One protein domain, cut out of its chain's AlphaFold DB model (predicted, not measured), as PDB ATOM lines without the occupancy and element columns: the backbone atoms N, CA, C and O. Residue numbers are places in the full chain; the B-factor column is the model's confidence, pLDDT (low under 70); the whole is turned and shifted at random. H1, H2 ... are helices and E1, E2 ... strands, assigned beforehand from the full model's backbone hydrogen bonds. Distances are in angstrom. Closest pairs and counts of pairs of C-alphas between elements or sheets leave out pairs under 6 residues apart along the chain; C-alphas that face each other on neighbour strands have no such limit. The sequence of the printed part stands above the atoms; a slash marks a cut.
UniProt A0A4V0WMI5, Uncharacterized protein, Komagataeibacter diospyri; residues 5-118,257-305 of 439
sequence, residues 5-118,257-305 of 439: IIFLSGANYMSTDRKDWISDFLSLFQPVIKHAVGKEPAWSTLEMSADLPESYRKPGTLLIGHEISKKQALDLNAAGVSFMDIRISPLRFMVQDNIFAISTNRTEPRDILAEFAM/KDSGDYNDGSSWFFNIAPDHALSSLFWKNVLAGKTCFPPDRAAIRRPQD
ATOM      1  N   ILE A   5     -50.480  52.465  35.697       98.19
ATOM      2  CA  ILE A   5     -49.785  51.172  35.624       98.19
ATOM      3  C   ILE A   5     -49.599  50.617  37.031       98.19
ATOM      4  O   ILE A   5     -49.106  51.326  37.910       98.19
ATOM      5  N   ILE A   6     -49.961  49.350  37.227       98.12
ATOM      6  CA  ILE A   6     -49.768  48.635  38.492       98.12
ATOM      7  C   ILE A   6     -48.932  47.385  38.221       98.12
ATOM      8  O   ILE A   6     -49.352  46.503  37.473       98.12
ATOM      9  N   PHE A   7     -47.757  47.298  38.833       98.19
ATOM     10  CA  PHE A   7     -46.944  46.090  38.841       98.19
ATOM     11  C   PHE A   7     -47.439  45.121  39.912       98.19
ATOM     12  O   PHE A   7     -47.661  45.507  41.063       98.19
ATOM     13  N   LEU A   8     -47.603  43.859  39.519       96.88
ATOM     14  CA  LEU A   8     -48.000  42.776  40.406       96.88
ATOM     15  C   LEU A   8     -46.752  42.072  40.937       96.88
ATOM     16  O   LEU A   8     -46.099  41.338  40.200       96.88
ATOM     17  N   SER A   9     -46.458  42.236  42.225       93.44
ATOM     18  CA  SER A   9     -45.322  41.601  42.909       93.44
ATOM     19  C   SER A   9     -45.497  40.090  43.133       93.44
ATOM     20  O   SER A   9     -44.796  39.501  43.942       93.44
ATOM     21  N   GLY A  10     -46.461  39.451  42.467       90.38
ATOM     22  CA  GLY A  10     -46.899  38.078  42.717       90.38
ATOM     23  C   GLY A  10     -48.302  38.014  43.320       90.38
ATOM     24  O   GLY A  10     -49.046  38.998  43.318       90.38
ATOM     25  N   ALA A  11     -48.673  36.839  43.829       88.69
ATOM     26  CA  ALA A  11     -49.984  36.570  44.415       88.69
ATOM     27  C   ALA A  11     -49.897  36.272  45.912       88.69
ATOM     28  O   ALA A  11     -48.867  35.816  46.399       88.69
ATOM     29  N   ASN A  12     -50.980  36.503  46.654       88.62
ATOM     30  CA  ASN A  12     -50.995  36.363  48.114       88.62
ATOM     31  C   ASN A  12     -50.518  34.987  48.628       88.62
ATOM     32  O   ASN A  12     -49.828  34.963  49.646       88.62
ATOM     33  N   TYR A  13     -50.787  33.896  47.904       85.69
ATOM     34  CA  TYR A  13     -50.372  32.531  48.258       85.69
ATOM     35  C   TYR A  13     -48.877  32.229  48.053       85.69
ATOM     36  O   TYR A  13     -48.390  31.243  48.596       85.69
ATOM     37  N   MET A  14     -48.152  33.042  47.276       88.00
ATOM     38  CA  MET A  14     -46.725  32.823  47.008       88.00
ATOM     39  C   MET A  14     -45.870  33.176  48.230       88.00
ATOM     40  O   MET A  14     -46.223  34.081  49.002       88.00
ATOM     41  N   SER A  15     -44.719  32.518  48.373       88.25
ATOM     42  CA  SER A  15     -43.720  32.876  49.383       88.25
ATOM     43  C   SER A  15     -43.211  34.313  49.215       88.25
ATOM     44  O   SER A  15     -43.333  34.930  48.151       88.25
ATOM     45  N   THR A  16     -42.645  34.872  50.288       90.19
ATOM     46  CA  THR A  16     -42.020  36.203  50.250       90.19
ATOM     47  C   THR A  16     -40.856  36.233  49.264       90.19
ATOM     48  O   THR A  16     -40.846  37.091  48.390       90.19
ATOM     49  N   ASP A  17     -39.965  35.238  49.303       87.69
ATOM     50  CA  ASP A  17     -38.817  35.140  48.391       87.69
ATOM     51  C   ASP A  17     -39.251  35.138  46.919       87.69
ATOM     52  O   ASP A  17     -38.635  35.787  46.070       87.69
ATOM     53  N   ARG A  18     -40.355  34.445  46.599       86.88
ATOM     54  CA  ARG A  18     -40.904  34.447  45.241       86.88
ATOM     55  C   ARG A  18     -41.426  35.826  44.840       86.88
ATOM     56  O   ARG A  18     -41.179  36.252  43.712       86.88
ATOM     57  N   LYS A  19     -42.133  36.515  45.739       90.94
ATOM     58  CA  LYS A  19     -42.653  37.872  45.501       90.94
ATOM     59  C   LYS A  19     -41.535  38.898  45.322       90.94
ATOM     60  O   LYS A  19     -41.623  39.755  44.441       90.94
ATOM     61  N   ASP A  20     -40.478  38.784  46.115       90.31
ATOM     62  CA  ASP A  20     -39.299  39.643  46.024       90.31
ATOM     63  C   ASP A  20     -38.595  39.430  44.682       90.31
ATOM     64  O   ASP A  20     -38.374  40.388  43.947       90.31
ATOM     65  N   TRP A  21     -38.383  38.173  44.275       89.81
ATOM     66  CA  TRP A  21     -37.809  37.867  42.963       89.81
ATOM     67  C   TRP A  21     -38.671  38.391  41.798       89.81
ATOM     68  O   TRP A  21     -38.137  38.934  40.829       89.81
ATOM     69  N   ILE A  22     -40.005  38.275  41.880       91.00
ATOM     70  CA  ILE A  22     -40.917  38.852  40.874       91.00
ATOM     71  C   ILE A  22     -40.782  40.380  40.840       91.00
ATOM     72  O   ILE A  22     -40.766  40.975  39.760       91.00
ATOM     73  N   SER A  23     -40.670  41.016  42.004       93.12
ATOM     74  CA  SER A  23     -40.505  42.467  42.108       93.12
ATOM     75  C   SER A  23     -39.188  42.920  41.486       93.12
ATOM     76  O   SER A  23     -39.188  43.832  40.660       93.12
ATOM     77  N   ASP A  24     -38.089  42.229  41.783       91.25
ATOM     78  CA  ASP A  24     -36.786  42.481  41.172       91.25
ATOM     79  C   ASP A  24     -36.841  42.310  39.650       91.25
ATOM     80  O   ASP A  24     -36.366  43.175  38.909       91.25
ATOM     81  N   PHE A  25     -37.492  41.252  39.159       91.88
ATOM     82  CA  PHE A  25     -37.692  41.030  37.727       91.88
ATOM     83  C   PHE A  25     -38.475  42.173  37.064       91.88
ATOM     84  O   PHE A  25     -38.046  42.706  36.038       91.88
ATOM     85  N   LEU A  26     -39.608  42.586  37.641       95.31
ATOM     86  CA  LEU A  26     -40.425  43.668  37.087       95.31
ATOM     87  C   LEU A  26     -39.741  45.039  37.201       95.31
ATOM     88  O   LEU A  26     -39.952  45.902  36.342       95.31
ATOM     89  N   SER A  27     -38.866  45.232  38.193       95.19
ATOM     90  CA  SER A  27     -38.093  46.469  38.360       95.19
ATOM     91  C   SER A  27     -37.203  46.777  37.147       95.19
ATOM     92  O   SER A  27     -36.970  47.948  36.843       95.19
ATOM     93  N   LEU A  28     -36.806  45.757  36.370       92.81
ATOM     94  CA  LEU A  28     -36.079  45.924  35.104       92.81
ATOM     95  C   LEU A  28     -36.849  46.798  34.098       92.81
ATOM     96  O   LEU A  28     -36.245  47.539  33.322       92.81
ATOM     97  N   PHE A  29     -38.183  46.734  34.120       95.44
ATOM     98  CA  PHE A  29     -39.062  47.478  33.215       95.44
ATOM     99  C   PHE A  29     -39.506  48.828  33.793       95.44
ATOM    100  O   PHE A  29     -39.980  49.693  33.051       95.44
ATOM    101  N   GLN A  30     -39.340  49.052  35.101       96.19
ATOM    102  CA  GLN A  30     -39.835  50.248  35.784       96.19
ATOM    103  C   GLN A  30     -39.303  51.557  35.174       96.19
ATOM    104  O   GLN A  30     -40.130  52.418  34.861       96.19
ATOM    105  N   PRO A  31     -37.988  51.744  34.917       96.62
ATOM    106  CA  PRO A  31     -37.486  53.016  34.394       96.62
ATOM    107  C   PRO A  31     -38.028  53.336  32.997       96.62
ATOM    108  O   PRO A  31     -38.350  54.487  32.693       96.62
ATOM    109  N   VAL A  32     -38.154  52.315  32.145       95.06
ATOM    110  CA  VAL A  32     -38.573  52.479  30.746       95.06
ATOM    111  C   VAL A  32     -40.076  52.704  30.636       95.06
ATOM    112  O   VAL A  32     -40.501  53.542  29.839       95.06
ATOM    113  N   ILE A  33     -40.869  52.053  31.491       96.56
ATOM    114  CA  ILE A  33     -42.310  52.288  31.602       96.56
ATOM    115  C   ILE A  33     -42.583  53.656  32.225       96.56
ATOM    116  O   ILE A  33     -43.370  54.417  31.668       96.56
ATOM    117  N   LYS A  34     -41.882  54.025  33.307       96.81
ATOM    118  CA  LYS A  34     -41.968  55.364  33.908       96.81
ATOM    119  C   LYS A  34     -41.702  56.450  32.875       96.81
ATOM    120  O   LYS A  34     -42.451  57.419  32.788       96.81
ATOM    121  N   HIS A  35     -40.657  56.285  32.065       95.44
ATOM    122  CA  HIS A  35     -40.359  57.221  30.985       95.44
ATOM    123  C   HIS A  35     -41.451  57.235  29.900       95.44
ATOM    124  O   HIS A  35     -41.725  58.286  29.322       95.44
ATOM    125  N   ALA A  36     -42.079  56.092  29.608       94.19
ATOM    126  CA  ALA A  36     -43.152  55.998  28.624       94.19
ATOM    127  C   ALA A  36     -44.445  56.705  29.065       94.19
ATOM    128  O   ALA A  36     -45.057  57.390  28.246       94.19
ATOM    129  N   VAL A  37     -44.838  56.575  30.339       95.25
ATOM    130  CA  VAL A  37     -46.102  57.130  30.870       95.25
ATOM    131  C   VAL A  37     -45.941  58.464  31.606       95.25
ATOM    132  O   VAL A  37     -46.929  59.142  31.879       95.25
ATOM    133  N   GLY A  38     -44.710  58.856  31.942       96.69
ATOM    134  CA  GLY A  38     -44.402  60.076  32.693       96.69
ATOM    135  C   GLY A  38     -44.731  60.006  34.190       96.69
ATOM    136  O   GLY A  38     -44.741  61.040  34.858       96.69
ATOM    137  N   LYS A  39     -45.018  58.814  34.727       96.00
ATOM    138  CA  LYS A  39     -45.401  58.567  36.127       96.00
ATOM    139  C   LYS A  39     -44.807  57.252  36.624       96.00
ATOM    140  O   LYS A  39     -44.563  56.346  35.834       96.00
ATOM    141  N   GLU A  40     -44.584  57.154  37.929       96.88
ATOM    142  CA  GLU A  40     -44.128  55.909  38.554       96.88
ATOM    143  C   GLU A  40     -45.246  54.852  38.518       96.88
ATOM    144  O   GLU A  40     -46.371  55.178  38.913       96.88
ATOM    145  N   PRO A  41     -44.971  53.608  38.084       96.81
ATOM    146  CA  PRO A  41     -45.891  52.498  38.303       96.81
ATOM    147  C   PRO A  41     -46.149  52.290  39.800       96.81
ATOM    148  O   PRO A  41     -45.231  52.371  40.618       96.81
ATOM    149  N   ALA A  42     -47.398  52.004  40.160       97.62
ATOM    150  CA  ALA A  42     -47.729  51.544  41.502       97.62
ATOM    151  C   ALA A  42     -47.374  50.058  41.655       97.62
ATOM    152  O   ALA A  42     -47.282  49.332  40.668       97.62
ATOM    153  N   TRP A  43     -47.231  49.595  42.894       97.06
ATOM    154  CA  TRP A  43     -46.994  48.187  43.217       97.06
ATOM    155  C   TRP A  43     -48.177  47.608  43.982       97.06
ATOM    156  O   TRP A  43     -48.808  48.297  44.785       97.06
ATOM    157  N   SER A  44     -48.484  46.340  43.735       95.62
ATOM    158  CA  SER A  44     -49.538  45.619  44.439       95.62
ATOM    159  C   SER A  44     -49.260  44.117  44.440       95.62
ATOM    160  O   SER A  44     -48.601  43.605  43.541       95.62
ATOM    161  N   THR A  45     -49.781  43.400  45.430       92.69
ATOM    162  CA  THR A  45     -49.833  41.934  45.418       92.69
ATOM    163  C   THR A  45     -51.226  41.514  44.978       92.69
ATOM    164  O   THR A  45     -52.215  42.032  45.491       92.69
ATOM    165  N   LEU A  46     -51.309  40.576  44.035       87.75
ATOM    166  CA  LEU A  46     -52.586  40.088  43.537       87.75
ATOM    167  C   LEU A  46     -53.288  39.260  44.622       87.75
ATOM    168  O   LEU A  46     -52.821  38.189  45.022       87.75
ATOM    169  N   GLU A  47     -54.428  39.755  45.088       84.12
ATOM    170  CA  GLU A  47     -55.308  39.012  45.981       84.12
ATOM    171  C   GLU A  47     -56.179  38.059  45.162       84.12
ATOM    172  O   GLU A  47     -56.959  38.483  44.311       84.12
ATOM    173  N   MET A  48     -56.054  36.753  45.414       72.62
ATOM    174  CA  MET A  48     -56.962  35.754  44.846       72.62
ATOM    175  C   MET A  48     -58.263  35.715  45.654       72.62
ATOM    176  O   MET A  48     -58.502  34.785  46.423       72.62
ATOM    177  N   SER A  49     -59.078  36.757  45.524       76.75
ATOM    178  CA  SER A  49     -60.412  36.854  46.119       76.75
ATOM    179  C   SER A  49     -61.458  37.102  45.027       76.75
ATOM    180  O   SER A  49     -61.128  37.504  43.911       76.75
ATOM    181  N   ALA A  50     -62.735  36.860  45.338       71.88
ATOM    182  CA  ALA A  50     -63.833  37.210  44.431       71.88
ATOM    183  C   ALA A  50     -63.924  38.734  44.188       71.88
ATOM    184  O   ALA A  50     -64.408  39.173  43.143       71.88
ATOM    185  N   ASP A  51     -63.410  39.528  45.130       83.31
ATOM    186  CA  ASP A  51     -63.481  40.984  45.132       83.31
ATOM    187  C   ASP A  51     -62.103  41.586  44.846       83.31
ATOM    188  O   ASP A  51     -61.373  41.998  45.749       83.31
ATOM    189  N   LEU A  52     -61.745  41.648  43.560       88.50
ATOM    190  CA  LEU A  52     -60.550  42.369  43.122       88.50
ATOM    191  C   LEU A  52     -60.595  43.840  43.590       88.50
ATOM    192  O   LEU A  52     -61.661  44.461  43.518       88.50
ATOM    193  N   PRO A  53     -59.451  44.435  43.981       91.75
ATOM    194  CA  PRO A  53     -59.382  45.834  44.388       91.75
ATOM    195  C   PRO A  53     -59.994  46.791  43.359       91.75
ATOM    196  O   PRO A  53     -59.694  46.725  42.166       91.75
ATOM    197  N   GLU A  54     -60.781  47.763  43.827       91.62
ATOM    198  CA  GLU A  54     -61.430  48.762  42.960       91.62
ATOM    199  C   GLU A  54     -60.413  49.578  42.139       91.62
ATOM    200  O   GLU A  54     -60.692  50.035  41.031       91.62
ATOM    201  N   SER A  55     -59.181  49.719  42.641       93.69
ATOM    202  CA  SER A  55     -58.079  50.353  41.912       93.69
ATOM    203  C   SER A  55     -57.752  49.659  40.587       93.69
ATOM    204  O   SER A  55     -57.334  50.348  39.659       93.69
ATOM    205  N   TYR A  56     -57.966  48.345  40.471       94.75
ATOM    206  CA  TYR A  56     -57.681  47.572  39.260       94.75
ATOM    207  C   TYR A  56     -58.726  47.802  38.162       94.75
ATOM    208  O   TYR A  56     -58.437  47.613  36.983       94.75
ATOM    209  N   ARG A  57     -59.937  48.227  38.542       94.12
ATOM    210  CA  ARG A  57     -61.076  48.435  37.633       94.12
ATOM    211  C   ARG A  57     -61.165  49.857  37.081       94.12
ATOM    212  O   ARG A  57     -61.982  50.125  36.202       94.12
ATOM    213  N   LYS A  58     -60.330  50.780  37.568       95.69
ATOM    214  CA  LYS A  58     -60.325  52.167  37.091       95.69
ATOM    215  C   LYS A  58     -60.016  52.212  35.587       95.69
ATOM    216  O   LYS A  58     -59.029  51.598  35.167       95.69
ATOM    217  N   PRO A  59     -60.786  52.964  34.777       95.62
ATOM    218  CA  PRO A  59     -60.479  53.160  33.362       95.62
ATOM    219  C   PRO A  59     -59.035  53.622  33.157       95.62
ATOM    220  O   PRO A  59     -58.531  54.427  33.935       95.62
ATOM    221  N   GLY A  60     -58.369  53.097  32.127       96.12
ATOM    222  CA  GLY A  60     -56.956  53.397  31.863       96.12
ATOM    223  C   GLY A  60     -55.958  52.631  32.744       96.12
ATOM    224  O   GLY A  60     -54.755  52.858  32.619       96.12
ATOM    225  N   THR A  61     -56.421  51.701  33.591       97.81
ATOM    226  CA  THR A  61     -55.533  50.845  34.393       97.81
ATOM    227  C   THR A  61     -55.039  49.635  33.609       97.81
ATOM    228  O   THR A  61     -55.832  48.947  32.967       97.81
ATOM    229  N   LEU A  62     -53.738  49.358  33.698       98.00
ATOM    230  CA  LEU A  62     -53.113  48.128  33.215       98.00
ATOM    231  C   LEU A  62     -52.336  47.471  34.353       98.00
ATOM    232  O   LEU A  62     -51.445  48.091  34.941       98.00
ATOM    233  N   LEU A  63     -52.647  46.206  34.622       98.00
ATOM    234  CA  LEU A  63     -51.831  45.372  35.496       98.00
ATOM    235  C   LEU A  63     -50.685  44.755  34.690       98.00
ATOM    236  O   LEU A  63     -50.914  44.230  33.604       98.00
ATOM    237  N   ILE A  64     -49.464  44.785  35.209       98.12
ATOM    238  CA  ILE A  64     -48.314  44.109  34.600       98.12
ATOM    239  C   ILE A  64     -47.756  43.134  35.627       98.12
ATOM    240  O   ILE A  64     -47.320  43.544  36.700       98.12
ATOM    241  N   GLY A  65     -47.805  41.845  35.312       96.56
ATOM    242  CA  GLY A  65     -47.334  40.781  36.191       96.56
ATOM    243  C   GLY A  65     -46.271  39.914  35.537       96.56
ATOM    244  O   GLY A  65     -46.026  39.996  34.331       96.56
ATOM    245  N   HIS A  66     -45.665  39.066  36.360       94.44
ATOM    246  CA  HIS A  66     -44.821  37.972  35.912       94.44
ATOM    247  C   HIS A  66     -45.515  36.649  36.194       94.44
ATOM    248  O   HIS A  66     -45.900  36.394  37.333       94.44
ATOM    249  N   GLU A  67     -45.638  35.818  35.162       91.00
ATOM    250  CA  GLU A  67     -46.167  34.463  35.274       91.00
ATOM    251  C   GLU A  67     -47.587  34.403  35.862       91.00
ATOM    252  O   GLU A  67     -47.905  33.601  36.742       91.00
ATOM    253  N   ILE A  68     -48.475  35.248  35.330       91.06
ATOM    254  CA  ILE A  68     -49.897  35.240  35.690       91.06
ATOM    255  C   ILE A  68     -50.491  33.871  35.326       91.06
ATOM    256  O   ILE A  68     -50.454  33.445  34.167       91.06
ATOM    257  N   SER A  69     -51.041  33.161  36.314       86.62
ATOM    258  CA  SER A  69     -51.585  31.816  36.112       86.62
ATOM    259  C   SER A  69     -52.846  31.840  35.243       86.62
ATOM    260  O   SER A  69     -53.537  32.855  35.134       86.62
ATOM    261  N   LYS A  70     -53.200  30.698  34.637       85.00
ATOM    262  CA  LYS A  70     -54.416  30.587  33.808       85.00
ATOM    263  C   LYS A  70     -55.672  30.985  34.587       85.00
ATOM    264  O   LYS A  70     -56.526  31.685  34.053       85.00
ATOM    265  N   LYS A  71     -55.764  30.571  35.852       85.12
ATOM    266  CA  LYS A  71     -56.874  30.928  36.741       85.12
ATOM    267  C   LYS A  71     -56.929  32.438  36.985       85.12
ATOM    268  O   LYS A  71     -57.969  33.042  36.755       85.12
ATOM    269  N   GLN A  72     -55.803  33.058  37.345       87.81
ATOM    270  CA  GLN A  72     -55.725  34.510  37.543       87.81
ATOM    271  C   GLN A  72     -56.110  35.278  36.276       87.81
ATOM    272  O   GLN A  72     -56.873  36.236  36.340       87.81
ATOM    273  N   ALA A  73     -55.628  34.841  35.112       90.50
ATOM    274  CA  ALA A  73     -55.990  35.437  33.832       90.50
ATOM    275  C   ALA A  73     -57.503  35.342  33.554       90.50
ATOM    276  O   ALA A  73     -58.091  36.309  33.071       90.50
ATOM    277  N   LEU A  74     -58.144  34.209  33.869       88.31
ATOM    278  CA  LEU A  74     -59.598  34.043  33.752       88.31
ATOM    279  C   LEU A  74     -60.359  34.982  34.696       88.31
ATOM    280  O   LEU A  74     -61.289  35.646  34.244       88.31
ATOM    281  N   ASP A  75     -59.932  35.090  35.954       88.88
ATOM    282  CA  ASP A  75     -60.553  35.970  36.951       88.88
ATOM    283  C   ASP A  75     -60.439  37.451  36.534       88.88
ATOM    284  O   ASP A  75     -61.422  38.197  36.552       88.88
ATOM    285  N   LEU A  76     -59.258  37.876  36.063       91.75
ATOM    286  CA  LEU A  76     -59.024  39.230  35.547       91.75
ATOM    287  C   LEU A  76     -59.864  39.524  34.295       91.75
ATOM    288  O   LEU A  76     -60.442  40.606  34.182       91.75
ATOM    289  N   ASN A  77     -59.974  38.560  33.376       92.94
ATOM    290  CA  ASN A  77     -60.822  38.680  32.189       92.94
ATOM    291  C   ASN A  77     -62.305  38.803  32.556       92.94
ATOM    292  O   ASN A  77     -62.987  39.681  32.029       92.94
ATOM    293  N   ALA A  78     -62.795  37.962  33.471       90.88
ATOM    294  CA  ALA A  78     -64.177  38.004  33.946       90.88
ATOM    295  C   ALA A  78     -64.511  39.347  34.617       90.88
ATOM    296  O   ALA A  78     -65.624  39.850  34.480       90.88
ATOM    297  N   ALA A  79     -63.531  39.961  35.284       91.81
ATOM    298  CA  ALA A  79     -63.659  41.280  35.894       91.81
ATOM    299  C   ALA A  79     -63.439  42.458  34.921       91.81
ATOM    300  O   ALA A  79     -63.499  43.611  35.350       91.81
ATOM    301  N   GLY A  80     -63.157  42.201  33.638       93.12
ATOM    302  CA  GLY A  80     -62.874  43.244  32.646       93.12
ATOM    303  C   GLY A  80     -61.579  44.024  32.905       93.12
ATOM    304  O   GLY A  80     -61.421  45.138  32.404       93.12
ATOM    305  N   VAL A  81     -60.654  43.467  33.690       95.31
ATOM    306  CA  VAL A  81     -59.390  44.111  34.053       95.31
ATOM    307  C   VAL A  81     -58.363  43.889  32.944       95.31
ATOM    308  O   VAL A  81     -58.133  42.766  32.498       95.31
ATOM    309  N   SER A  82     -57.725  44.970  32.493       96.75
ATOM    310  CA  SER A  82     -56.652  44.883  31.496       96.75
ATOM    311  C   SER A  82     -55.363  44.421  32.161       96.75
ATOM    312  O   SER A  82     -54.953  44.993  33.175       96.75
ATOM    313  N   PHE A  83     -54.690  43.433  31.574       97.25
ATOM    314  CA  PHE A  83     -53.409  42.961  32.083       97.25
ATOM    315  C   PHE A  83     -52.405  42.609  30.983       97.25
ATOM    316  O   PHE A  83     -52.750  42.366  29.821       97.25
ATOM    317  N   MET A  84     -51.141  42.569  31.389       97.38
ATOM    318  CA  MET A  84     -50.008  42.073  30.629       97.38
ATOM    319  C   MET A  84     -49.217  41.090  31.491       97.38
ATOM    320  O   MET A  84     -48.919  41.373  32.650       97.38
ATOM    321  N   ASP A  85     -48.883  39.944  30.915       96.81
ATOM    322  CA  ASP A  85     -48.035  38.931  31.532       96.81
ATOM    323  C   ASP A  85     -46.677  38.930  30.829       96.81
ATOM    324  O   ASP A  85     -46.605  38.748  29.610       96.81
ATOM    325  N   ILE A  86     -45.612  39.164  31.591       96.56
ATOM    326  CA  ILE A  86     -44.231  39.145  31.117       96.56
ATOM    327  C   ILE A  86     -43.533  37.941  31.726       96.56
ATOM    328  O   ILE A  86     -43.332  37.864  32.933       96.56
ATOM    329  N   ARG A  87     -43.053  37.039  30.881       93.62
ATOM    330  CA  ARG A  87     -42.296  35.859  31.289       93.62
ATOM    331  C   ARG A  87     -40.916  35.877  30.678       93.62
ATOM    332  O   ARG A  87     -40.666  36.553  29.677       93.62
ATOM    333  N   ILE A  88     -40.023  35.071  31.235       91.44
ATOM    334  CA  ILE A  88     -38.825  34.709  30.489       91.44
ATOM    335  C   ILE A  88     -39.243  33.677  29.441       91.44
ATOM    336  O   ILE A  88     -39.893  32.680  29.762       91.44
ATOM    337  N   SER A  89     -38.894  33.921  28.183       93.06
ATOM    338  CA  SER A  89     -39.218  33.017  27.087       93.06
ATOM    339  C   SER A  89     -38.626  31.622  27.330       93.06
ATOM    340  O   SER A  89     -37.517  31.504  27.865       93.06
ATOM    341  N   PRO A  90     -39.316  30.541  26.926       90.81
ATOM    342  CA  PRO A  90     -38.728  29.209  26.895       90.81
ATOM    343  C   PRO A  90     -37.591  29.082  25.870       90.81
ATOM    344  O   PRO A  90     -36.874  28.094  25.926       90.81
ATOM    345  N   LEU A  91     -37.400  30.047  24.959       91.69
ATOM    346  CA  LEU A  91     -36.278  30.058  24.017       91.69
ATOM    347  C   LEU A  91     -35.008  30.561  24.707       91.69
ATOM    348  O   LEU A  91     -34.823  31.759  24.923       91.69
ATOM    349  N   ARG A  92     -34.122  29.633  25.060       86.44
ATOM    350  CA  ARG A  92     -32.889  29.873  25.817       86.44
ATOM    351  C   ARG A  92     -31.621  29.661  24.995       86.44
ATOM    352  O   ARG A  92     -30.552  30.029  25.473       86.44
ATOM    353  N   PHE A  93     -31.715  29.117  23.781       87.75
ATOM    354  CA  PHE A  93     -30.556  28.926  22.895       87.75
ATOM    355  C   PHE A  93     -30.102  30.185  22.150       87.75
ATOM    356  O   PHE A  93     -29.066  30.157  21.487       87.75
ATOM    357  N   MET A  94     -30.884  31.261  22.221       86.56
ATOM    358  CA  MET A  94     -30.634  32.464  21.438       86.56
ATOM    359  C   MET A  94     -29.390  33.213  21.947       86.56
ATOM    360  O   MET A  94     -29.099  33.234  23.152       86.56
ATOM    361  N   VAL A  95     -28.656  33.816  21.008       78.44
ATOM    362  CA  VAL A  95     -27.459  34.644  21.237       78.44
ATOM    363  C   VAL A  95     -27.828  35.903  22.003       78.44
ATOM    364  O   VAL A  95     -27.074  36.367  22.861       78.44
ATOM    365  N   GLN A  96     -28.995  36.461  21.683       70.69
ATOM    366  CA  GLN A  96     -29.587  37.509  22.490       70.69
ATOM    367  C   GLN A  96     -29.921  36.919  23.864       70.69
ATOM    368  O   GLN A  96     -30.449  35.813  23.979       70.69
ATOM    369  N   ASP A  97     -29.549  37.664  24.902       68.06
ATOM    370  CA  ASP A  97     -29.834  37.374  26.306       68.06
ATOM    371  C   ASP A  97     -31.327  37.042  26.536       68.06
ATOM    372  O   ASP A  97     -32.135  37.232  25.632       68.06
ATOM    373  N   ASN A  98     -31.713  36.558  27.725       79.50
ATOM    374  CA  ASN A  98     -33.086  36.129  28.069       79.50
ATOM    375  C   ASN A  98     -34.198  36.897  27.317       79.50
ATOM    376  O   ASN A  98     -34.569  38.001  27.710       79.50
ATOM    377  N   ILE A  99     -34.735  36.293  26.251       91.38
ATOM    378  CA  ILE A  99     -35.871  36.828  25.494       91.38
ATOM    379  C   ILE A  99     -37.074  36.895  26.426       91.38
ATOM    380  O   ILE A  99     -37.280  35.992  27.243       91.38
ATOM    381  N   PHE A 100     -37.889  37.936  26.295       94.69
ATOM    382  CA  PHE A 100     -39.122  38.044  27.062       94.69
ATOM    383  C   PHE A 100     -40.287  37.492  26.251       94.69
ATOM    384  O   PHE A 100     -40.444  37.802  25.076       94.69
ATOM    385  N   ALA A 101     -41.108  36.667  26.879       95.38
ATOM    386  CA  ALA A 101     -42.388  36.241  26.347       95.38
ATOM    387  C   ALA A 101     -43.454  37.164  26.943       95.38
ATOM    388  O   ALA A 101     -43.677  37.125  28.150       95.38
ATOM    389  N   ILE A 102     -44.099  37.997  26.124       97.06
ATOM    390  CA  ILE A 102     -45.082  38.986  26.594       97.06
ATOM    391  C   ILE A 102     -46.463  38.663  26.024       97.06
ATOM    392  O   ILE A 102     -46.599  38.417  24.828       97.06
ATOM    393  N   SER A 103     -47.489  38.660  26.872       95.94
ATOM    394  CA  SER A 103     -48.886  38.438  26.489       95.94
ATOM    395  C   SER A 103     -49.807  39.473  27.127       95.94
ATOM    396  O   SER A 103     -49.473  40.071  28.143       95.94
ATOM    397  N   THR A 104     -50.981  39.697  26.541       96.19
ATOM    398  CA  THR A 104     -51.993  40.627  27.058       96.19
ATOM    399  C   THR A 104     -53.396  40.197  26.634       96.19
ATOM    400  O   THR A 104     -53.587  39.579  25.579       96.19
ATOM    401  N   ASN A 105     -54.398  40.548  27.439       95.31
ATOM    402  CA  ASN A 105     -55.809  40.336  27.113       95.31
ATOM    403  C   ASN A 105     -56.433  41.457  26.262       95.31
ATOM    404  O   ASN A 105     -57.612  41.378  25.925       95.31
ATOM    405  N   ARG A 106     -55.667  42.490  25.898       94.75
ATOM    406  CA  ARG A 106     -56.140  43.617  25.085       94.75
ATOM    407  C   ARG A 106     -55.686  43.482  23.636       94.75
ATOM    408  O   ARG A 106     -54.511  43.232  23.389       94.75
ATOM    409  N   THR A 107     -56.604  43.660  22.689       93.19
ATOM    410  CA  THR A 107     -56.317  43.515  21.253       93.19
ATOM    411  C   THR A 107     -55.321  44.564  20.770       93.19
ATOM    412  O   THR A 107     -54.352  44.231  20.105       93.19
ATOM    413  N   GLU A 108     -55.491  45.821  21.172       94.44
ATOM    414  CA  GLU A 108     -54.695  46.916  20.619       94.44
ATOM    415  C   GLU A 108     -53.208  46.825  21.016       94.44
ATOM    416  O   GLU A 108     -52.353  46.910  20.139       94.44
ATOM    417  N   PRO A 109     -52.831  46.576  22.289       94.88
ATOM    418  CA  PRO A 109     -51.435  46.308  22.635       94.88
ATOM    419  C   PRO A 109     -50.926  44.980  22.064       94.88
ATOM    420  O   PRO A 109     -49.739  44.874  21.772       94.88
ATOM    421  N   ARG A 110     -51.793  43.971  21.888       94.56
ATOM    422  CA  ARG A 110     -51.426  42.680  21.286       94.56
ATOM    423  C   ARG A 110     -50.962  42.837  19.840       94.56
ATOM    424  O   ARG A 110     -49.948  42.245  19.486       94.56
ATOM    425  N   ASP A 111     -51.655  43.646  19.046       92.56
ATOM    426  CA  ASP A 111     -51.268  43.919  17.658       92.56
ATOM    427  C   ASP A 111     -49.880  44.574  17.603       92.56
ATOM    428  O   ASP A 111     -49.023  44.173  16.819       92.56
ATOM    429  N   ILE A 112     -49.597  45.490  18.536       95.19
ATOM    430  CA  ILE A 112     -48.267  46.095  18.678       95.19
ATOM    431  C   ILE A 112     -47.216  45.068  19.102       95.19
ATOM    432  O   ILE A 112     -46.118  45.067  18.555       95.19
ATOM    433  N   LEU A 113     -47.517  44.169  20.044       94.81
ATOM    434  CA  LEU A 113     -46.579  43.106  20.423       94.81
ATOM    435  C   LEU A 113     -46.197  42.226  19.225       94.81
ATOM    436  O   LEU A 113     -45.039  41.826  19.130       94.81
ATOM    437  N   ALA A 114     -47.131  41.964  18.306       92.62
ATOM    438  CA  ALA A 114     -46.854  41.211  17.085       92.62
ATOM    439  C   ALA A 114     -45.846  41.930  16.170       92.62
ATOM    440  O   ALA A 114     -44.962  41.277  15.620       92.62
ATOM    441  N   GLU A 115     -45.906  43.261  16.062       91.94
ATOM    442  CA  GLU A 115     -44.942  44.056  15.277       91.94
ATOM    443  C   GLU A 115     -43.513  44.010  15.844       91.94
ATOM    444  O   GLU A 115     -42.541  44.119  15.095       91.94
ATOM    445  N   PHE A 116     -43.374  43.855  17.165       93.19
ATOM    446  CA  PHE A 116     -42.083  43.748  17.856       93.19
ATOM    447  C   PHE A 116     -41.627  42.300  18.084       93.19
ATOM    448  O   PHE A 116     -40.549  42.079  18.650       93.19
ATOM    449  N   ALA A 117     -42.435  41.317  17.686       93.50
ATOM    450  CA  ALA A 117     -42.117  39.915  17.874       93.50
ATOM    451  C   ALA A 117     -40.917  39.506  17.015       93.50
ATOM    452  O   ALA A 117     -40.783  39.891  15.854       93.50
ATOM    453  N   MET A 118     -40.043  38.684  17.590       91.81
ATOM    454  CA  MET A 118     -38.920  38.106  16.869       91.81
ATOM    455  C   MET A 118     -39.435  37.233  15.715       91.81
ATOM    456  O   MET A 118     -40.240  36.326  15.962       91.81
ATOM    457  N   LYS A 257     -47.014  31.669  17.102       72.62
ATOM    458  CA  LYS A 257     -46.538  31.179  15.820       72.62
ATOM    459  C   LYS A 257     -47.324  31.959  14.793       72.62
ATOM    460  O   LYS A 257     -48.531  32.108  14.953       72.62
ATOM    461  N   ASP A 258     -46.654  32.395  13.745       56.41
ATOM    462  CA  ASP A 258     -47.187  33.157  12.608       56.41
ATOM    463  C   ASP A 258     -48.315  32.427  11.822       56.41
ATOM    464  O   ASP A 258     -48.624  32.738  10.680       56.41
ATOM    465  N   SER A 259     -48.943  31.399  12.407       51.50
ATOM    466  CA  SER A 259     -49.940  30.517  11.804       51.50
ATOM    467  C   SER A 259     -51.378  31.050  11.853       51.50
ATOM    468  O   SER A 259     -52.307  30.271  11.681       51.50
ATOM    469  N   GLY A 260     -51.584  32.350  12.080       47.19
ATOM    470  CA  GLY A 260     -52.849  33.048  11.796       47.19
ATOM    471  C   GLY A 260     -54.086  32.691  12.636       47.19
ATOM    472  O   GLY A 260     -55.097  33.377  12.515       47.19
ATOM    473  N   ASP A 261     -54.035  31.680  13.505       50.75
ATOM    474  CA  ASP A 261     -55.196  31.240  14.288       50.75
ATOM    475  C   ASP A 261     -55.282  31.976  15.639       50.75
ATOM    476  O   ASP A 261     -54.980  31.451  16.711       50.75
ATOM    477  N   TYR A 262     -55.671  33.253  15.575       53.19
ATOM    478  CA  TYR A 262     -55.892  34.115  16.747       53.19
ATOM    479  C   TYR A 262     -57.192  33.796  17.510       53.19
ATOM    480  O   TYR A 262     -57.448  34.378  18.566       53.19
ATOM    481  N   ASN A 263     -58.028  32.898  16.980       50.44
ATOM    482  CA  ASN A 263     -59.431  32.760  17.376       50.44
ATOM    483  C   ASN A 263     -59.708  31.713  18.462       50.44
ATOM    484  O   ASN A 263     -60.858  31.576  18.872       50.44
ATOM    485  N   ASP A 264     -58.705  30.993  18.969       52.69
ATOM    486  CA  ASP A 264     -58.939  29.974  20.005       52.69
ATOM    487  C   ASP A 264     -59.119  30.555  21.422       52.69
ATOM    488  O   ASP A 264     -59.278  29.810  22.388       52.69
ATOM    489  N   GLY A 265     -59.094  31.886  21.560       55.44
ATOM    490  CA  GLY A 265     -59.230  32.571  22.845       55.44
ATOM    491  C   GLY A 265     -58.050  32.339  23.797       55.44
ATOM    492  O   GLY A 265     -58.097  32.800  24.938       55.44
ATOM    493  N   SER A 266     -56.990  31.650  23.357       60.25
ATOM    494  CA  SER A 266     -55.806  31.401  24.172       60.25
ATOM    495  C   SER A 266     -54.847  32.594  24.150       60.25
ATOM    496  O   SER A 266     -54.672  33.299  23.151       60.25
ATOM    497  N   SER A 267     -54.227  32.857  25.299       77.12
ATOM    498  CA  SER A 267     -53.239  33.919  25.475       77.12
ATOM    499  C   SER A 267     -51.894  33.484  24.893       77.12
ATOM    500  O   SER A 267     -51.089  32.836  25.561       77.12
ATOM    501  N   TRP A 268     -51.662  33.828  23.628       89.62
ATOM    502  CA  TRP A 268     -50.363  33.678  22.977       89.62
ATOM    503  C   TRP A 268     -49.324  34.639  23.565       89.62
ATOM    504  O   TRP A 268     -49.643  35.780  23.912       89.62
ATOM    505  N   PHE A 269     -48.073  34.189  23.636       94.25
ATOM    506  CA  PHE A 269     -46.931  34.992  24.069       94.25
ATOM    507  C   PHE A 269     -46.044  35.374  22.888       94.25
ATOM    508  O   PHE A 269     -45.593  34.512  22.136       94.25
ATOM    509  N   PHE A 270     -45.729  36.656  22.761       95.12
ATOM    510  CA  PHE A 270     -44.825  37.168  21.740       95.12
ATOM    511  C   PHE A 270     -43.400  37.174  22.283       95.12
ATOM    512  O   PHE A 270     -43.152  37.690  23.372       95.12
ATOM    513  N   ASN A 271     -42.467  36.589  21.532       94.94
ATOM    514  CA  ASN A 271     -41.045  36.660  21.856       94.94
ATOM    515  C   ASN A 271     -40.538  38.057  21.518       94.94
ATOM    516  O   ASN A 271     -40.373  38.377  20.347       94.94
ATOM    517  N   ILE A 272     -40.299  38.879  22.531       94.56
ATOM    518  CA  ILE A 272     -39.784  40.232  22.387       94.56
ATOM    519  C   ILE A 272     -38.305  40.226  22.758       94.56
ATOM    520  O   ILE A 272     -37.923  39.854  23.874       94.56
ATOM    521  N   ALA A 273     -37.471  40.658  21.812       92.12
ATOM    522  CA  ALA A 273     -36.046  40.825  22.048       92.12
ATOM    523  C   ALA A 273     -35.815  41.779  23.236       92.12
ATOM    524  O   ALA A 273     -36.520  42.790  23.362       92.12
ATOM    525  N   PRO A 274     -34.806  41.531  24.090       89.88
ATOM    526  CA  PRO A 274     -34.561  42.377  25.253       89.88
ATOM    527  C   PRO A 274     -34.338  43.853  24.906       89.88
ATOM    528  O   PRO A 274     -34.659  44.719  25.720       89.88
ATOM    529  N   ASP A 275     -33.761  44.162  23.736       87.81
ATOM    530  CA  ASP A 275     -33.515  45.539  23.258       87.81
ATOM    531  C   ASP A 275     -34.811  46.304  22.999       87.81
ATOM    532  O   ASP A 275     -34.893  47.498  23.277       87.81
ATOM    533  N   HIS A 276     -35.858  45.605  22.565       91.56
ATOM    534  CA  HIS A 276     -37.182  46.191  22.442       91.56
ATOM    535  C   HIS A 276     -37.873  46.276  23.801       91.56
ATOM    536  O   HIS A 276     -38.302  47.356  24.195       91.56
ATOM    537  N   ALA A 277     -37.924  45.182  24.564       93.31
ATOM    538  CA  ALA A 277     -38.667  45.145  25.825       93.31
ATOM    539  C   ALA A 277     -38.129  46.127  26.887       93.31
ATOM    540  O   ALA A 277     -38.887  46.612  27.725       93.31
ATOM    541  N   LEU A 278     -36.831  46.451  26.844       92.25
ATOM    542  CA  LEU A 278     -36.195  47.452  27.709       92.25
ATOM    543  C   LEU A 278     -36.030  48.818  27.020       92.25
ATOM    544  O   LEU A 278     -35.193  49.624  27.420       92.25
ATOM    545  N   SER A 279     -36.822  49.103  25.988       92.12
ATOM    546  CA  SER A 279     -36.887  50.419  25.356       92.12
ATOM    547  C   SER A 279     -38.149  51.157  25.781       92.12
ATOM    548  O   SER A 279     -39.257  50.623  25.740       92.12
ATOM    549  N   SER A 280     -38.014  52.439  26.125       92.94
ATOM    550  CA  SER A 280     -39.190  53.274  26.392       92.94
ATOM    551  C   SER A 280     -40.070  53.471  25.152       92.94
ATOM    552  O   SER A 280     -41.263  53.728  25.287       92.94
ATOM    553  N   LEU A 281     -39.511  53.324  23.943       92.81
ATOM    554  CA  LEU A 281     -40.254  53.456  22.692       92.81
ATOM    555  C   LEU A 281     -41.254  52.317  22.498       92.81
ATOM    556  O   LEU A 281     -42.410  52.557  22.155       92.81
ATOM    557  N   PHE A 282     -40.803  51.095  22.779       94.75
ATOM    558  CA  PHE A 282     -41.644  49.905  22.799       94.75
ATOM    559  C   PHE A 282     -42.834  50.118  23.739       94.75
ATOM    560  O   PHE A 282     -43.983  50.030  23.310       94.75
ATOM    561  N   TRP A 283     -42.572  50.528  24.983       96.44
ATOM    562  CA  TRP A 283     -43.632  50.777  25.960       96.44
ATOM    563  C   TRP A 283     -44.554  51.935  25.569       96.44
ATOM    564  O   TRP A 283     -45.759  51.831  25.773       96.44
ATOM    565  N   LYS A 284     -44.051  53.007  24.941       95.50
ATOM    566  CA  LYS A 284     -44.909  54.082  24.405       95.50
ATOM    567  C   LYS A 284     -45.893  53.552  23.360       95.50
ATOM    568  O   LYS A 284     -47.069  53.898  23.430       95.50
ATOM    569  N   ASN A 285     -45.446  52.706  22.432       95.44
ATOM    570  CA  ASN A 285     -46.320  52.119  21.412       95.44
ATOM    571  C   ASN A 285     -47.331  51.140  22.028       95.44
ATOM    572  O   ASN A 285     -48.535  51.266  21.802       95.44
ATOM    573  N   VAL A 286     -46.850  50.211  22.861       96.25
ATOM    574  CA  VAL A 286     -47.673  49.175  23.506       96.25
ATOM    575  C   VAL A 286     -48.744  49.804  24.401       96.25
ATOM    576  O   VAL A 286     -49.923  49.482  24.276       96.25
ATOM    577  N   LEU A 287     -48.379  50.765  25.257       96.44
ATOM    578  CA  LEU A 287     -49.316  51.427  26.177       96.44
ATOM    579  C   LEU A 287     -50.235  52.446  25.482       96.44
ATOM    580  O   LEU A 287     -51.272  52.845  26.032       96.44
ATOM    581  N   ALA A 288     -49.879  52.892  24.275       95.44
ATOM    582  CA  ALA A 288     -50.767  53.665  23.416       95.44
ATOM    583  C   ALA A 288     -51.751  52.777  22.637       95.44
ATOM    584  O   ALA A 288     -52.799  53.292  22.242       95.44
ATOM    585  N   GLY A 289     -51.436  51.490  22.446       93.81
ATOM    586  CA  GLY A 289     -52.182  50.566  21.585       93.81
ATOM    587  C   GLY A 289     -52.083  50.922  20.099       93.81
ATOM    588  O   GLY A 289     -52.995  50.633  19.336       93.81
ATOM    589  N   LYS A 290     -51.032  51.650  19.703       92.50
ATOM    590  CA  LYS A 290     -50.782  52.065  18.318       92.50
ATOM    591  C   LYS A 290     -49.305  52.378  18.112       92.50
ATOM    592  O   LYS A 290     -48.647  52.905  19.015       92.50
ATOM    593  N   THR A 291     -48.812  52.139  16.905       89.94
ATOM    594  CA  THR A 291     -47.438  52.463  16.518       89.94
ATOM    595  C   THR A 291     -47.303  53.976  16.381       89.94
ATOM    596  O   THR A 291     -47.669  54.572  15.373       89.94
ATOM    597  N   CYS A 292     -46.828  54.623  17.448       81.94
ATOM    598  CA  CYS A 292     -46.526  56.056  17.452       81.94
ATOM    599  C   CYS A 292     -45.152  56.332  16.831       81.94
ATOM    600  O   CYS A 292     -44.911  57.420  16.310       81.94
ATOM    601  N   PHE A 293     -44.257  55.347  16.900       77.06
ATOM    602  CA  PHE A 293     -42.882  55.431  16.435       77.06
ATOM    603  C   PHE A 293     -42.451  54.101  15.815       77.06
ATOM    604  O   PHE A 293     -42.882  53.054  16.302       77.06
ATOM    605  N   PRO A 294     -41.596  54.104  14.781       73.94
ATOM    606  CA  PRO A 294     -41.074  52.862  14.225       73.94
ATOM    607  C   PRO A 294     -40.258  52.100  15.284       73.94
ATOM    608  O   PRO A 294     -39.670  52.740  16.160       73.94
ATOM    609  N   PRO A 295     -40.187  50.760  15.213       70.75
ATOM    610  CA  PRO A 295     -39.318  49.974  16.078       70.75
ATOM    611  C   PRO A 295     -37.879  50.489  15.988       70.75
ATOM    612  O   PRO A 295     -37.247  50.420  14.933       70.75
ATOM    613  N   ASP A 296     -37.367  51.037  17.088       66.19
ATOM    614  CA  ASP A 296     -35.976  51.463  17.144       66.19
ATOM    615  C   ASP A 296     -35.087  50.220  17.201       66.19
ATOM    616  O   ASP A 296     -35.253  49.358  18.069       66.19
ATOM    617  N   ARG A 297     -34.132  50.127  16.275       60.12
ATOM    618  CA  ARG A 297     -33.065  49.120  16.301       60.12
ATOM    619  C   ARG A 297     -31.905  49.621  17.158       60.12
ATOM    620  O   ARG A 297     -30.747  49.523  16.749       60.12
ATOM    621  N   ALA A 298     -32.199  50.193  18.323       52.62
ATOM    622  CA  ALA A 298     -31.171  50.605  19.260       52.62
ATOM    623  C   ALA A 298     -30.464  49.349  19.777       52.62
ATOM    624  O   ALA A 298     -30.902  48.705  20.728       52.62
ATOM    625  N   ALA A 299     -29.362  48.999  19.120       54.91
ATOM    626  CA  ALA A 299     -28.461  47.947  19.542       54.91
ATOM    627  C   ALA A 299     -27.682  48.453  20.758       54.91
ATOM    628  O   ALA A 299     -26.529  48.879  20.648       54.91
ATOM    629  N   ILE A 300     -28.312  48.423  21.934       58.16
ATOM    630  CA  ILE A 300     -27.542  48.425  23.172       58.16
ATOM    631  C   ILE A 300     -26.757  47.116  23.137       58.16
ATOM    632  O   ILE A 300     -27.287  46.051  23.439       58.16
ATOM    633  N   ARG A 301     -25.486  47.182  22.718       61.22
ATOM    634  CA  ARG A 301     -24.576  46.038  22.798       61.22
ATOM    635  C   ARG A 301     -24.388  45.698  24.269       61.22
ATOM    636  O   ARG A 301     -23.550  46.281  24.951       61.22
ATOM    637  N   ARG A 302     -25.206  44.777  24.762       65.50
ATOM    638  CA  ARG A 302     -25.078  44.233  26.106       65.50
ATOM    639  C   ARG A 302     -23.992  43.165  26.121       65.50
ATOM    640  O   ARG A 302     -23.820  42.462  25.121       65.50
ATOM    641  N   PRO A 303     -23.278  43.007  27.245       65.38
ATOM    642  CA  PRO A 303     -22.553  41.774  27.500       65.38
ATOM    643  C   PRO A 303     -23.510  40.591  27.320       65.38
ATOM    644  O   PRO A 303     -24.640  40.637  27.815       65.38
ATOM    645  N   GLN A 304     -23.076  39.559  26.597       65.94
ATOM    646  CA  GLN A 304     -23.861  38.332  26.476       65.94
ATOM    647  C   GLN A 304     -24.094  37.733  27.873       65.94
ATOM    648  O   GLN A 304     -23.241  37.840  28.758       65.94
ATOM    649  N   ASP A 305     -25.258  37.114  28.063       67.00
ATOM    650  CA  ASP A 305     -25.671  36.413  29.285       67.00
ATOM    651  C   ASP A 305     -25.861  37.258  30.560       67.00
ATOM    652  O   ASP A 305     -25.987  36.676  31.637       67.00
TER     653      ASP A 305
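This is residues 5 to 118 and 257 to 305 of the 439 residues of an uncharacterized protein of Komagataeibacter diospyri (UniProt A0A4V0WMI5). A strongly twisted sheet of six strands runs through the domain, with H1 and H5 packed on one face at different parts of the sheet and H4 on the other face. H7 bridges H5 and H2, while residues 259 to 264 stick out as a loop and residues 289 to 305 make a long tail. The printed part has 163 residues with seven named helices and six named strands, in the order E1 H1 H2 E2 H3 E3 H4 E4 E5 H5 E6 H6 H7. The sheet's order is E2 E1 E3 E4 E5 E6, mixed, and the class is mixed, helices and strands. The whole is compact, with a radius of gyration of the C-alphas of 15.4 A and spans of 44 by 36 by 33 A.

E1, residues 5 to 11, begins at C-alpha 5 (-49.785, 51.172, 35.624) and is 17.0 A long. H1, residues 16 to 27, is 16.2 A long. H2, residues 30 to 37, E2, residues 42 to 46, H3, residues 54 to 57, E3, residues 61 to 65, and H4, residues 70 to 78, follow. E4, residues 83 to 88, is 16.8 A long. E5 is residues 100 to 104, H5 residues 107 to 115, E6 residues 270 to 272 and H6 residues 274 to 277. H7, residues 280 to 288, ends at C-alpha 288 (-50.767, 53.665, 23.416).

E2 and E1 are parallel, with N 7 and O 42 2.8 A apart; E1 and E3 are parallel, N 8 to O 64 2.9 A; E3 and E4 are parallel, N 84 to O 63 2.8 A. The hairpin E4 and E5 is antiparallel, N 87 to O 101 2.8 A, and so are E5 and E6, N 272 to O 100 2.8 A. E1, H1 H2, E2 and E3, H4, E4 are strand-helix-strand units, two parallel neighbour strands with helices between, and E2, H3, E3 is a split one with E1 between its strands; the three crossovers are right-handed. H1 lies over E1 and E3 at a height over the sheet of 7.4 A; the C-alphas of Ser 9 and Ser 23 are its closest to E1, 5.0 A. H5, on the same face, lies only just over E6, on which 3 of its 9 C-alphas fall. H4 is on the opposite face. H2, H3 and H6 only graze the sheet. H7 is not on it, but touches H2 at a steep tilt of 52 degrees, Val 32 and Ser 280 having the closest C-alphas, 4.5 A. H7 also touches H5, opposite ways at a shallow tilt of 33 degrees, only just short of steep, with C-alphas of Pro 109 and Val 286 closest at 4.8 A. In H1, H2, H4, H5 and H7 every O i to N i+4 pair is within hydrogen-bond range; H3 and H6 are too short for one.

The C-alphas farthest apart, of Ala 50 and Arg 301, are 45.7 A apart. Residues 119 to 256 are not printed, and C-alphas 118 and 257 are 10.3 A apart across this cut. The link E4 to E5 is long. The mean pLDDT of the printed part is 87.5; residue 97, residues 258 to 266 and residues 296 to 305 are under 70.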